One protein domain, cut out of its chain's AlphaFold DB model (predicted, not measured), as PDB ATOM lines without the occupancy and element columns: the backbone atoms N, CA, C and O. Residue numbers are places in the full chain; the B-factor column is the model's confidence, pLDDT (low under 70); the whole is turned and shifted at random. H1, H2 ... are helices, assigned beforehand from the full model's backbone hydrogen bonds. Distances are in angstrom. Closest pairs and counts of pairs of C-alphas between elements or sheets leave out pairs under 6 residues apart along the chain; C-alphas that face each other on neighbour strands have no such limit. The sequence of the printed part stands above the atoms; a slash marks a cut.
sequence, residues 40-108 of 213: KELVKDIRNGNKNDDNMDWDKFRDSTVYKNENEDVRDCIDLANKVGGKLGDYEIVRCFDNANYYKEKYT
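AT A GLANCE: This is residues 40 to 108 of the 213 residues of an uncharacterized protein of Thaumarchaeota archaeon (UniProt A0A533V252). A helical hairpin of H4 and H5 makes the middle of this compact domain; H1 packs on H5 and, at the other end of the longest axis, H6 packs on H4. Two short helices, H2 and H3, lie near H4 without firmly packing on it, and the helices that pack are mostly crossed. The printed part has 69 residues with six named helices, H1 to H6 in order along the chain, and no named strand; the class is all helix. The radius of gyration of the C-alphas is 11.0 A, and the C-alphas span 33 by 23 by 22 A.

HOW THE PARTS SIT: Begin at H1, residues 40 to 47, and look across to H5, residues 90 to 98, the hub that touches three other helices. H1 and H5 touch, with C-alphas 43 and 94 closest at 5.6 A, at a steep tilt of 53 degrees, opposite ways. Next come H2, residues 58 to 62, and H3, residues 65 to 68. They are close but not clearly touching, the closest C-alphas being those of Phe 61 and Tyr 67, 6.8 A apart. H4, residues 72 to 85, is close to both but not clearly touching: C-alphas 58 and 82, the closest of H2 and H4, are 7.3 A apart, and C-alphas 67 and 75, the closest of H3 and H4, 6.8 A. H4 and H5 touch and form a helical hairpin, with C-alphas 74 and 96 closest at 5.5 A; their tilt of 38 degrees is only just steep, opposite ways. H6, residues 102 to 107, touches H4 at residues 77 to 81 alone, at a steep tilt of 43 degrees, the same way; the closest C-alphas, 81 and 103, are 6.2 A apart. H5 and H6 only just touch, and only at the corner, with 3 pairs of C-alphas within 8 A; the closest, 96 and 102, are 6.2 A apart. H1 stays apart from H4 and H6, for instance. Every O i to N i+4 pair is within hydrogen-bond range in H1, H2, H4, H5 and H6; H3 is too short for such a pair.

IN THESE COORDINATES: Find C-alpha 40 at (-38.205, -24.564, -24.226), where H1 begins; it runs 10.4 A to C-alpha 47. H2 measures 5.9 A and H3 5.1 A. H4, the longest helix, starts at C-alpha 72, (-43.885, -12.520, -30.651), and runs 19.5 A to C-alpha 85. H5 spans 12.7 A. H6 spans 8.7 A and ends at C-alpha 107, (-61.207, -14.641, -22.842).

THE WHOLE: Look for the two C-alphas farthest apart, those of Asn 50 and Thr 108, 32.6 A. The printed part has no cut. The link from H1 to H2, 10 residues, is short, and the other four are tight. The mean pLDDT of the printed part is 93.5, and no printed residue is under 70.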
ATOM      1  N   LYS A  40     -37.925 -23.133 -24.132       97.62
ATOM      2  CA  LYS A  40     -38.205 -24.564 -24.226       97.62
ATOM      3  C   LYS A  40     -37.594 -25.347 -23.069       97.62
ATOM      4  O   LYS A  40     -38.239 -26.258 -22.551       97.62
ATOM      5  N   GLU A  41     -36.367 -25.017 -22.664       97.88
ATOM      6  CA  GLU A  41     -35.718 -25.690 -21.531       97.88
ATOM      7  C   GLU A  41     -36.333 -25.247 -20.199       97.88
ATOM      8  O   GLU A  41     -36.564 -26.091 -19.336       97.88
ATOM      9  N   LEU A  42     -36.699 -23.967 -20.062       96.75
ATOM     10  CA  LEU A  42     -37.439 -23.484 -18.891       96.75
ATOM     11  C   LEU A  42     -38.791 -24.204 -18.749       96.75
ATOM     12  O   LEU A  42     -39.079 -24.777 -17.703       96.75
ATOM     13  N   VAL A  43     -39.594 -24.234 -19.814       97.12
ATOM     14  CA  VAL A  43     -40.908 -24.900 -19.860       97.12
ATOM     15  C   VAL A  43     -40.792 -26.390 -19.562       97.12
ATOM     16  O   VAL A  43     -41.640 -26.957 -18.876       97.12
ATOM     17  N   LYS A  44     -39.743 -27.045 -20.058       95.94
ATOM     18  CA  LYS A  44     -39.480 -28.454 -19.765       95.94
ATOM     19  C   LYS A  44     -39.219 -28.688 -18.278       95.94
ATOM     20  O   LYS A  44     -39.748 -29.649 -17.729       95.94
ATOM     21  N   ASP A  45     -38.446 -27.829 -17.624       95.56
ATOM     22  CA  ASP A  45     -38.187 -27.966 -16.190       95.56
ATOM     23  C   ASP A  45     -39.389 -27.589 -15.321       95.56
ATOM     24  O   ASP A  45     -39.594 -28.231 -14.293       95.56
ATOM     25  N   ILE A  46     -40.227 -26.646 -15.762       93.94
ATOM     26  CA  ILE A  46     -41.527 -26.379 -15.128       93.94
ATOM     27  C   ILE A  46     -42.415 -27.628 -15.207       93.94
ATOM     28  O   ILE A  46     -42.909 -28.111 -14.195       93.94
ATOM     29  N   ARG A  47     -42.543 -28.227 -16.396       88.69
ATOM     30  CA  ARG A  47     -43.324 -29.461 -16.609       88.69
ATOM     31  C   ARG A  47     -42.892 -30.630 -15.741       88.69
ATOM     32  O   ARG A  47     -43.723 -31.423 -15.317       88.69
ATOM     33  N   ASN A  48     -41.590 -30.744 -15.512       89.81
ATOM     34  CA  ASN A  48     -41.019 -31.807 -14.695       89.81
ATOM     35  C   ASN A  48     -41.101 -31.509 -13.187       89.81
ATOM     36  O   ASN A  48     -40.624 -32.321 -12.400       89.81
ATOM     37  N   GLY A  49     -41.630 -30.349 -12.781       86.44
ATOM     38  CA  GLY A  49     -41.655 -29.909 -11.384       86.44
ATOM     39  C   GLY A  49     -40.285 -29.482 -10.836       86.44
ATOM     40  O   GLY A  49     -40.143 -29.244  -9.641       86.44
ATOM     41  N   ASN A  50     -39.259 -29.357 -11.686       88.94
ATOM     42  CA  ASN A  50     -37.917 -28.912 -11.281       88.94
ATOM     43  C   ASN A  50     -37.871 -27.407 -10.979       88.94
ATOM     44  O   ASN A  50     -36.967 -26.923 -10.289       88.94
ATOM     45  N   LYS A  51     -38.809 -26.654 -11.552       90.44
ATOM     46  CA  LYS A  51     -38.988 -25.220 -11.350       90.44
ATOM     47  C   LYS A  51     -40.462 -24.966 -11.076       90.44
ATOM     48  O   LYS A  51     -41.299 -25.445 -11.824       90.44
ATOM     49  N   ASN A  52     -40.730 -24.210 -10.021       88.94
ATOM     50  CA  ASN A  52     -42.062 -23.754  -9.671       88.94
ATOM     51  C   ASN A  52     -41.966 -22.318  -9.149       88.94
ATOM     52  O   ASN A  52     -41.140 -22.035  -8.274       88.94
ATOM     53  N   ASP A  53     -42.771 -21.428  -9.721       90.62
ATOM     54  CA  ASP A  53     -43.004 -20.084  -9.203       90.62
ATOM     55  C   ASP A  53     -44.415 -19.611  -9.589       90.62
ATOM     56  O   ASP A  53     -44.653 -19.089 -10.675       90.62
ATOM     57  N   ASP A  54     -45.353 -19.773  -8.659       89.81
ATOM     58  CA  ASP A  54     -46.759 -19.354  -8.763       89.81
ATOM     59  C   ASP A  54     -46.973 -17.821  -8.738       89.81
ATOM     60  O   ASP A  54     -48.115 -17.334  -8.845       89.81
ATOM     61  N   ASN A  55     -45.909 -17.050  -8.482       90.75
ATOM     62  CA  ASN A  55     -45.954 -15.600  -8.324       90.75
ATOM     63  C   ASN A  55     -44.681 -14.945  -8.877       90.75
ATOM     64  O   ASN A  55     -43.949 -14.239  -8.171       90.75
ATOM     65  N   MET A  56     -44.462 -15.158 -10.171       90.75
ATOM     66  CA  MET A  56     -43.315 -14.632 -10.888       90.75
ATOM     67  C   MET A  56     -43.319 -13.104 -10.902       90.75
ATOM     68  O   MET A  56     -44.326 -12.441 -11.163       90.75
ATOM     69  N   ASP A  57     -42.139 -12.530 -10.686       93.75
ATOM     70  CA  ASP A  57     -41.905 -11.098 -10.859       93.75
ATOM     71  C   ASP A  57     -41.952 -10.744 -12.355       93.75
ATOM     72  O   ASP A  57     -40.961 -10.896 -13.075       93.75
ATOM     73  N   TRP A  58     -43.126 -10.293 -12.816       93.75
ATOM     74  CA  TRP A  58     -43.396  -9.963 -14.216       93.75
ATOM     75  C   TRP A  58     -42.368  -9.008 -14.818       93.75
ATOM     76  O   TRP A  58     -41.859  -9.259 -15.909       93.75
ATOM     77  N   ASP A  59     -42.032  -7.927 -14.112       93.56
ATOM     78  CA  ASP A  59     -41.123  -6.914 -14.642       93.56
ATOM     79  C   ASP A  59     -39.725  -7.498 -14.855       93.56
ATOM     80  O   ASP A  59     -39.115  -7.278 -15.906       93.56
ATOM     81  N   LYS A  60     -39.240  -8.318 -13.913       94.75
ATOM     82  CA  LYS A  60     -37.957  -9.018 -14.069       94.75
ATOM     83  C   LYS A  60     -38.006 -10.135 -15.113       94.75
ATOM     84  O   LYS A  60     -36.992 -10.380 -15.770       94.75
ATOM     85  N   PHE A  61     -39.131 -10.835 -15.248       95.69
ATOM     86  CA  PHE A  61     -39.288 -11.901 -16.237       95.69
ATOM     87  C   PHE A  61     -39.332 -11.333 -17.656       95.69
ATOM     88  O   PHE A  61     -38.550 -11.765 -18.502       95.69
ATOM     89  N   ARG A  62     -40.141 -10.297 -17.898       96.00
ATOM     90  CA  ARG A  62     -40.210  -9.580 -19.182       96.00
ATOM     91  C   ARG A  62     -38.846  -9.030 -19.608       96.00
ATOM     92  O   ARG A  62     -38.537  -8.957 -20.795       96.00
ATOM     93  N   ASP A  63     -38.005  -8.650 -18.645       95.56
ATOM     94  CA  ASP A  63     -36.660  -8.155 -18.931       95.56
ATOM     95  C   ASP A  63     -35.598  -9.229 -19.183       95.56
ATOM     96  O   ASP A  63     -34.488  -8.896 -19.620       95.56
ATOM     97  N   SER A  64     -35.929 -10.498 -18.968       95.62
ATOM     98  CA  SER A  64     -35.013 -11.618 -19.142       95.62
ATOM     99  C   SER A  64     -34.693 -11.931 -20.606       95.62
ATOM    100  O   SER A  64     -35.429 -11.585 -21.531       95.62
ATOM    101  N   THR A  65     -33.581 -12.634 -20.810       95.69
ATOM    102  CA  THR A  65     -33.204 -13.205 -22.108       95.69
ATOM    103  C   THR A  65     -34.210 -14.249 -22.578       95.69
ATOM    104  O   THR A  65     -34.596 -14.210 -23.742       95.69
ATOM    105  N   VAL A  66     -34.685 -15.120 -21.679       97.00
ATOM    106  CA  VAL A  66     -35.620 -16.200 -22.029       97.00
ATOM    107  C   VAL A  66     -36.916 -15.669 -22.648       97.00
ATOM    108  O   VAL A  66     -37.366 -16.193 -23.658       97.00
ATOM    109  N   TYR A  67     -37.470 -14.578 -22.109       97.56
ATOM    110  CA  TYR A  67     -38.673 -13.951 -22.658       97.56
ATOM    111  C   TYR A  67     -38.368 -13.206 -23.962       97.56
ATOM    112  O   TYR A  67     -39.088 -13.345 -24.946       97.56
ATOM    113  N   LYS A  68     -37.280 -12.425 -24.005       97.12
ATOM    114  CA  LYS A  68     -36.945 -11.589 -25.171       97.12
ATOM    115  C   LYS A  68     -36.611 -12.403 -26.423       97.12
ATOM    116  O   LYS A  68     -36.893 -11.923 -27.521       97.12
ATOM    117  N   ASN A  69     -36.038 -13.594 -26.251       96.69
ATOM    118  CA  ASN A  69     -35.663 -14.503 -27.337       96.69
ATOM    119  C   ASN A  69     -36.846 -15.279 -27.932       96.69
ATOM    120  O   ASN A  69     -36.689 -15.896 -28.984       96.69
ATOM    121  N   GLU A  70     -38.002 -15.273 -27.273       97.00
ATOM    122  CA  GLU A  70     -39.172 -16.026 -27.708       97.00
ATOM    123  C   GLU A  70     -39.943 -15.311 -28.835       97.00
ATOM    124  O   GLU A  70     -39.831 -14.094 -29.037       97.00
ATOM    125  N   ASN A  71     -40.734 -16.085 -29.580       96.94
ATOM    126  CA  ASN A  71     -41.603 -15.601 -30.644       96.94
ATOM    127  C   ASN A  71     -42.634 -14.586 -30.132       96.94
ATOM    128  O   ASN A  71     -43.157 -14.704 -29.024       96.94
ATOM    129  N   GLU A  72     -42.964 -13.612 -30.980       97.94
ATOM    130  CA  GLU A  72     -43.885 -12.520 -30.651       97.94
ATOM    131  C   GLU A  72     -45.245 -13.025 -30.159       97.94
ATOM    132  O   GLU A  72     -45.666 -12.614 -29.086       97.94
ATOM    133  N   ASP A  73     -45.854 -14.000 -30.839       97.88
ATOM    134  CA  ASP A  73     -47.161 -14.549 -30.450       97.88
ATOM    135  C   ASP A  73     -47.160 -15.141 -29.025       97.88
ATOM    136  O   ASP A  73     -48.110 -14.972 -28.259       97.88
ATOM    137  N   VAL A  74     -46.083 -15.836 -28.645       98.12
ATOM    138  CA  VAL A  74     -45.950 -16.428 -27.303       98.12
ATOM    139  C   VAL A  74     -45.726 -15.333 -26.263       98.12
ATOM    140  O   VAL A  74     -46.316 -15.386 -25.185       98.12
ATOM    141  N   ARG A  75     -44.921 -14.310 -26.577       98.38
ATOM    142  CA  ARG A  75     -44.737 -13.148 -25.694       98.38
ATOM    143  C   ARG A  75     -46.049 -12.399 -25.479       98.38
ATOM    144  O   ARG A  75     -46.405 -12.155 -24.334       98.38
ATOM    145  N   ASP A  76     -46.804 -12.138 -26.541       97.94
ATOM    146  CA  ASP A  76     -48.116 -11.486 -26.479       97.94
ATOM    147  C   ASP A  76     -49.107 -12.290 -25.629       97.94
ATOM    148  O   ASP A  76     -49.881 -11.730 -24.847       97.94
ATOM    149  N   CYS A  77     -49.062 -13.618 -25.739       97.94
ATOM    150  CA  CYS A  77     -49.840 -14.501 -24.884       97.94
ATOM    151  C   CYS A  77     -49.476 -14.333 -23.404       97.94
ATOM    152  O   CYS A  77     -50.374 -14.216 -22.569       97.94
ATOM    153  N   ILE A  78     -48.181 -14.313 -23.073       97.38
ATOM    154  CA  ILE A  78     -47.691 -14.162 -21.696       97.38
ATOM    155  C   ILE A  78     -48.058 -12.773 -21.148       97.38
ATOM    156  O   ILE A  78     -48.519 -12.664 -20.008       97.38
ATOM    157  N   ASP A  79     -47.916 -11.718 -21.954       96.44
ATOM    158  CA  ASP A  79     -48.331 -10.353 -21.610       96.44
ATOM    159  C   ASP A  79     -49.814 -10.315 -21.251       96.44
ATOM    160  O   ASP A  79     -50.211  -9.757 -20.218       96.44
ATOM    161  N   LEU A  80     -50.636 -10.946 -22.095       95.25
ATOM    162  CA  LEU A  80     -52.065 -11.062 -21.864       95.25
ATOM    163  C   LEU A  80     -52.341 -11.849 -20.584       95.25
ATOM    164  O   LEU A  80     -53.139 -11.382 -19.777       95.25
ATOM    165  N   ALA A  81     -51.669 -12.984 -20.373       94.69
ATOM    166  CA  ALA A  81     -51.804 -13.831 -19.190       94.69
ATOM    167  C   ALA A  81     -51.563 -13.046 -17.894       94.69
ATOM    168  O   ALA A  81     -52.413 -13.047 -17.003       94.69
ATOM    169  N   ASN A  82     -50.455 -12.302 -17.827       94.25
ATOM    170  CA  ASN A  82     -50.134 -11.438 -16.695       94.25
ATOM    171  C   ASN A  82     -51.207 -10.354 -16.485       94.25
ATOM    172  O   ASN A  82     -51.648 -10.104 -15.361       94.25
ATOM    173  N   LYS A  83     -51.672  -9.733 -17.575       93.44
ATOM    174  CA  LYS A  83     -52.668  -8.656 -17.529       93.44
ATOM    175  C   LYS A  83     -54.034  -9.117 -17.021       93.44
ATOM    176  O   LYS A  83     -54.657  -8.416 -16.227       93.44
ATOM    177  N   VAL A  84     -54.522 -10.255 -17.508       86.62
ATOM    178  CA  VAL A  84     -55.871 -10.766 -17.198       86.62
ATOM    179  C   VAL A  84     -55.898 -11.640 -15.948       86.62
ATOM    180  O   VAL A  84     -56.919 -11.692 -15.269       86.62
ATOM    181  N   GLY A  85     -54.794 -12.322 -15.637       76.75
ATOM    182  CA  GLY A  85     -54.659 -13.186 -14.467       76.75
ATOM    183  C   GLY A  85     -54.347 -12.425 -13.178       76.75
ATOM    184  O   GLY A  85     -54.517 -12.971 -12.092       76.75
ATOM    185  N   GLY A  86     -53.889 -11.171 -13.271       79.44
ATOM    186  CA  GLY A  86     -53.496 -10.344 -12.123       79.44
ATOM    187  C   GLY A  86     -52.171 -10.754 -11.467       79.44
ATOM    188  O   GLY A  86     -51.632  -9.992 -10.665       79.44
ATOM    189  N   LYS A  87     -51.641 -11.927 -11.824       85.75
ATOM    190  CA  LYS A  87     -50.305 -12.436 -11.508       85.75
ATOM    191  C   LYS A  87     -49.863 -13.409 -12.605       85.75
ATOM    192  O   LYS A  87     -50.712 -14.069 -13.204       85.75
ATOM    193  N   LEU A  88     -48.559 -13.493 -12.851       93.31
ATOM    194  CA  LEU A  88     -47.968 -14.473 -13.760       93.31
ATOM    195  C   LEU A  88     -47.374 -15.622 -12.941       93.31
ATOM    196  O   LEU A  88     -46.542 -15.374 -12.070       93.31
ATOM    197  N   GLY A  89     -47.797 -16.851 -13.212       93.06
ATOM    198  CA  GLY A  89     -47.147 -18.060 -12.729       93.06
ATOM    199  C   GLY A  89     -46.371 -18.766 -13.837       93.06
ATOM    200  O   GLY A  89     -46.469 -18.449 -15.028       93.06
ATOM    201  N   ASP A  90     -45.614 -19.769 -13.435       93.25
ATOM    202  CA  ASP A  90     -44.932 -20.713 -14.312       93.25
ATOM    203  C   ASP A  90     -45.894 -21.440 -15.278       93.25
ATOM    204  O   ASP A  90     -45.585 -21.592 -16.463       93.25
ATOM    205  N   TYR A  91     -47.101 -21.805 -14.832       92.25
ATOM    206  CA  TYR A  91     -48.118 -22.440 -15.683       92.25
ATOM    207  C   TYR A  91     -48.626 -21.536 -16.808       92.25
ATOM    208  O   TYR A  91     -48.902 -22.036 -17.901       92.25
ATOM    209  N   GLU A  92     -48.761 -20.226 -16.581       95.38
ATOM    210  CA  GLU A  92     -49.133 -19.277 -17.639       95.38
ATOM    211  C   GLU A  92     -48.117 -19.324 -18.790       95.38
ATOM    212  O   GLU A  92     -48.509 -19.327 -19.961       95.38
ATOM    213  N   ILE A  93     -46.823 -19.430 -18.465       96.62
ATOM    214  CA  ILE A  93     -45.746 -19.549 -19.457       96.62
ATOM    215  C   ILE A  93     -45.895 -20.848 -20.246       96.62
ATOM    216  O   ILE A  93     -45.859 -20.815 -21.476       96.62
ATOM    217  N   VAL A  94     -46.107 -21.979 -19.562       97.12
ATOM    218  CA  VAL A  94     -46.296 -23.283 -20.224       97.12
ATOM    219  C   VAL A  94     -47.494 -23.245 -21.175       97.12
ATOM    220  O   VAL A  94     -47.372 -23.656 -22.328       97.12
ATOM    221  N   ARG A  95     -48.634 -22.691 -20.738       96.25
ATOM    222  CA  ARG A  95     -49.846 -22.582 -21.569       96.25
ATOM    223  C   ARG A  95     -49.604 -21.750 -22.825       96.25
ATOM    224  O   ARG A  95     -50.049 -22.145 -23.898       96.25
ATOM    225  N   CYS A  96     -48.897 -20.630 -22.698       97.69
ATOM    226  CA  CYS A  96     -48.579 -19.768 -23.832       97.69
ATOM    227  C   CYS A  96     -47.546 -20.360 -24.782       97.69
ATOM    228  O   CYS A  96     -47.659 -20.175 -25.991       97.69
ATOM    229  N   PHE A  97     -46.567 -21.090 -24.250       97.50
ATOM    230  CA  PHE A  97     -45.600 -21.811 -25.067       97.50
ATOM    231  C   PHE A  97     -46.274 -22.915 -25.895       97.50
ATOM    232  O   PHE A  97     -45.948 -23.095 -27.066       97.50
ATOM    233  N   ASP A  98     -47.246 -23.619 -25.312       96.50
ATOM    234  CA  ASP A  98     -47.981 -24.690 -25.996       96.50
ATOM    235  C   ASP A  98     -49.036 -24.176 -26.971       96.50
ATOM    236  O   ASP A  98     -49.249 -24.760 -28.036       96.50
ATOM    237  N   ASN A  99     -49.708 -23.087 -26.610       96.69
ATOM    238  CA  ASN A  99     -50.689 -22.425 -27.445       96.69
ATOM    239  C   ASN A  99     -50.633 -20.912 -27.211       96.69
ATOM    240  O   ASN A  99     -51.231 -20.387 -26.271       96.69
ATOM    241  N   ALA A 100     -50.002 -20.197 -28.140       97.81
ATOM    242  CA  ALA A 100     -49.923 -18.738 -28.116       97.81
ATOM    243  C   ALA A 100     -51.300 -18.039 -28.172       97.81
ATOM    244  O   ALA A 100     -51.428 -16.868 -27.832       97.81
ATOM    245  N   ASN A 101     -52.371 -18.739 -28.559       95.56
ATOM    246  CA  ASN A 101     -53.728 -18.199 -28.517       95.56
ATOM    247  C   ASN A 101     -54.491 -18.563 -27.234       95.56
ATOM    248  O   ASN A 101     -55.619 -18.103 -27.087       95.56
ATOM    249  N   TYR A 102     -53.916 -19.325 -26.292       93.75
ATOM    250  CA  TYR A 102     -54.641 -19.893 -25.146       93.75
ATOM    251  C   TYR A 102     -55.463 -18.848 -24.383       93.75
ATOM    252  O   TYR A 102     -56.670 -19.007 -24.201       93.75
ATOM    253  N   TYR A 103     -54.832 -17.753 -23.948       91.00
ATOM    254  CA  TYR A 103     -55.536 -16.727 -23.177       91.00
ATOM    255  C   TYR A 103     -56.476 -15.896 -24.045       91.00
ATOM    256  O   TYR A 103     -57.543 -15.499 -23.584       91.00
ATOM    257  N   LYS A 104     -56.138 -15.689 -25.317       91.94
ATOM    258  CA  LYS A 104     -57.028 -15.016 -26.261       91.94
ATOM    259  C   LYS A 104     -58.320 -15.807 -26.443       91.94
ATOM    260  O   LYS A 104     -59.389 -15.239 -26.285       91.94
ATOM    261  N   GLU A 105     -58.219 -17.108 -26.695       90.88
ATOM    262  CA  GLU A 105     -59.354 -18.025 -26.837       90.88
ATOM    263  C   GLU A 105     -60.151 -18.145 -25.532       90.88
ATOM    264  O   GLU A 105     -61.380 -18.099 -25.543       90.88
ATOM    265  N   LYS A 106     -59.455 -18.229 -24.393       86.31
ATOM    266  CA  LYS A 106     -60.074 -18.316 -23.064       86.31
ATOM    267  C   LYS A 106     -60.926 -17.095 -22.712       86.31
ATOM    268  O   LYS A 106     -61.929 -17.251 -22.020       86.31
ATOM    269  N   TYR A 107     -60.520 -15.903 -23.149       81.31
ATOM    270  CA  TYR A 107     -61.207 -14.641 -22.842       81.31
ATOM    271  C   TYR A 107     -61.989 -14.055 -24.018       81.31
ATOM    272  O   TYR A 107     -62.588 -12.984 -23.892       81.31
ATOM    273  N   THR A 108     -62.035 -14.736 -25.161       81.62
ATOM    274  CA  THR A 108     -63.023 -14.424 -26.188       81.62
ATOM    275  C   THR A 108     -64.381 -14.961 -25.762       81.62
ATOM    276  O   THR A 108     -64.678 -16.140 -25.927       81.62
TER     277      THR A 108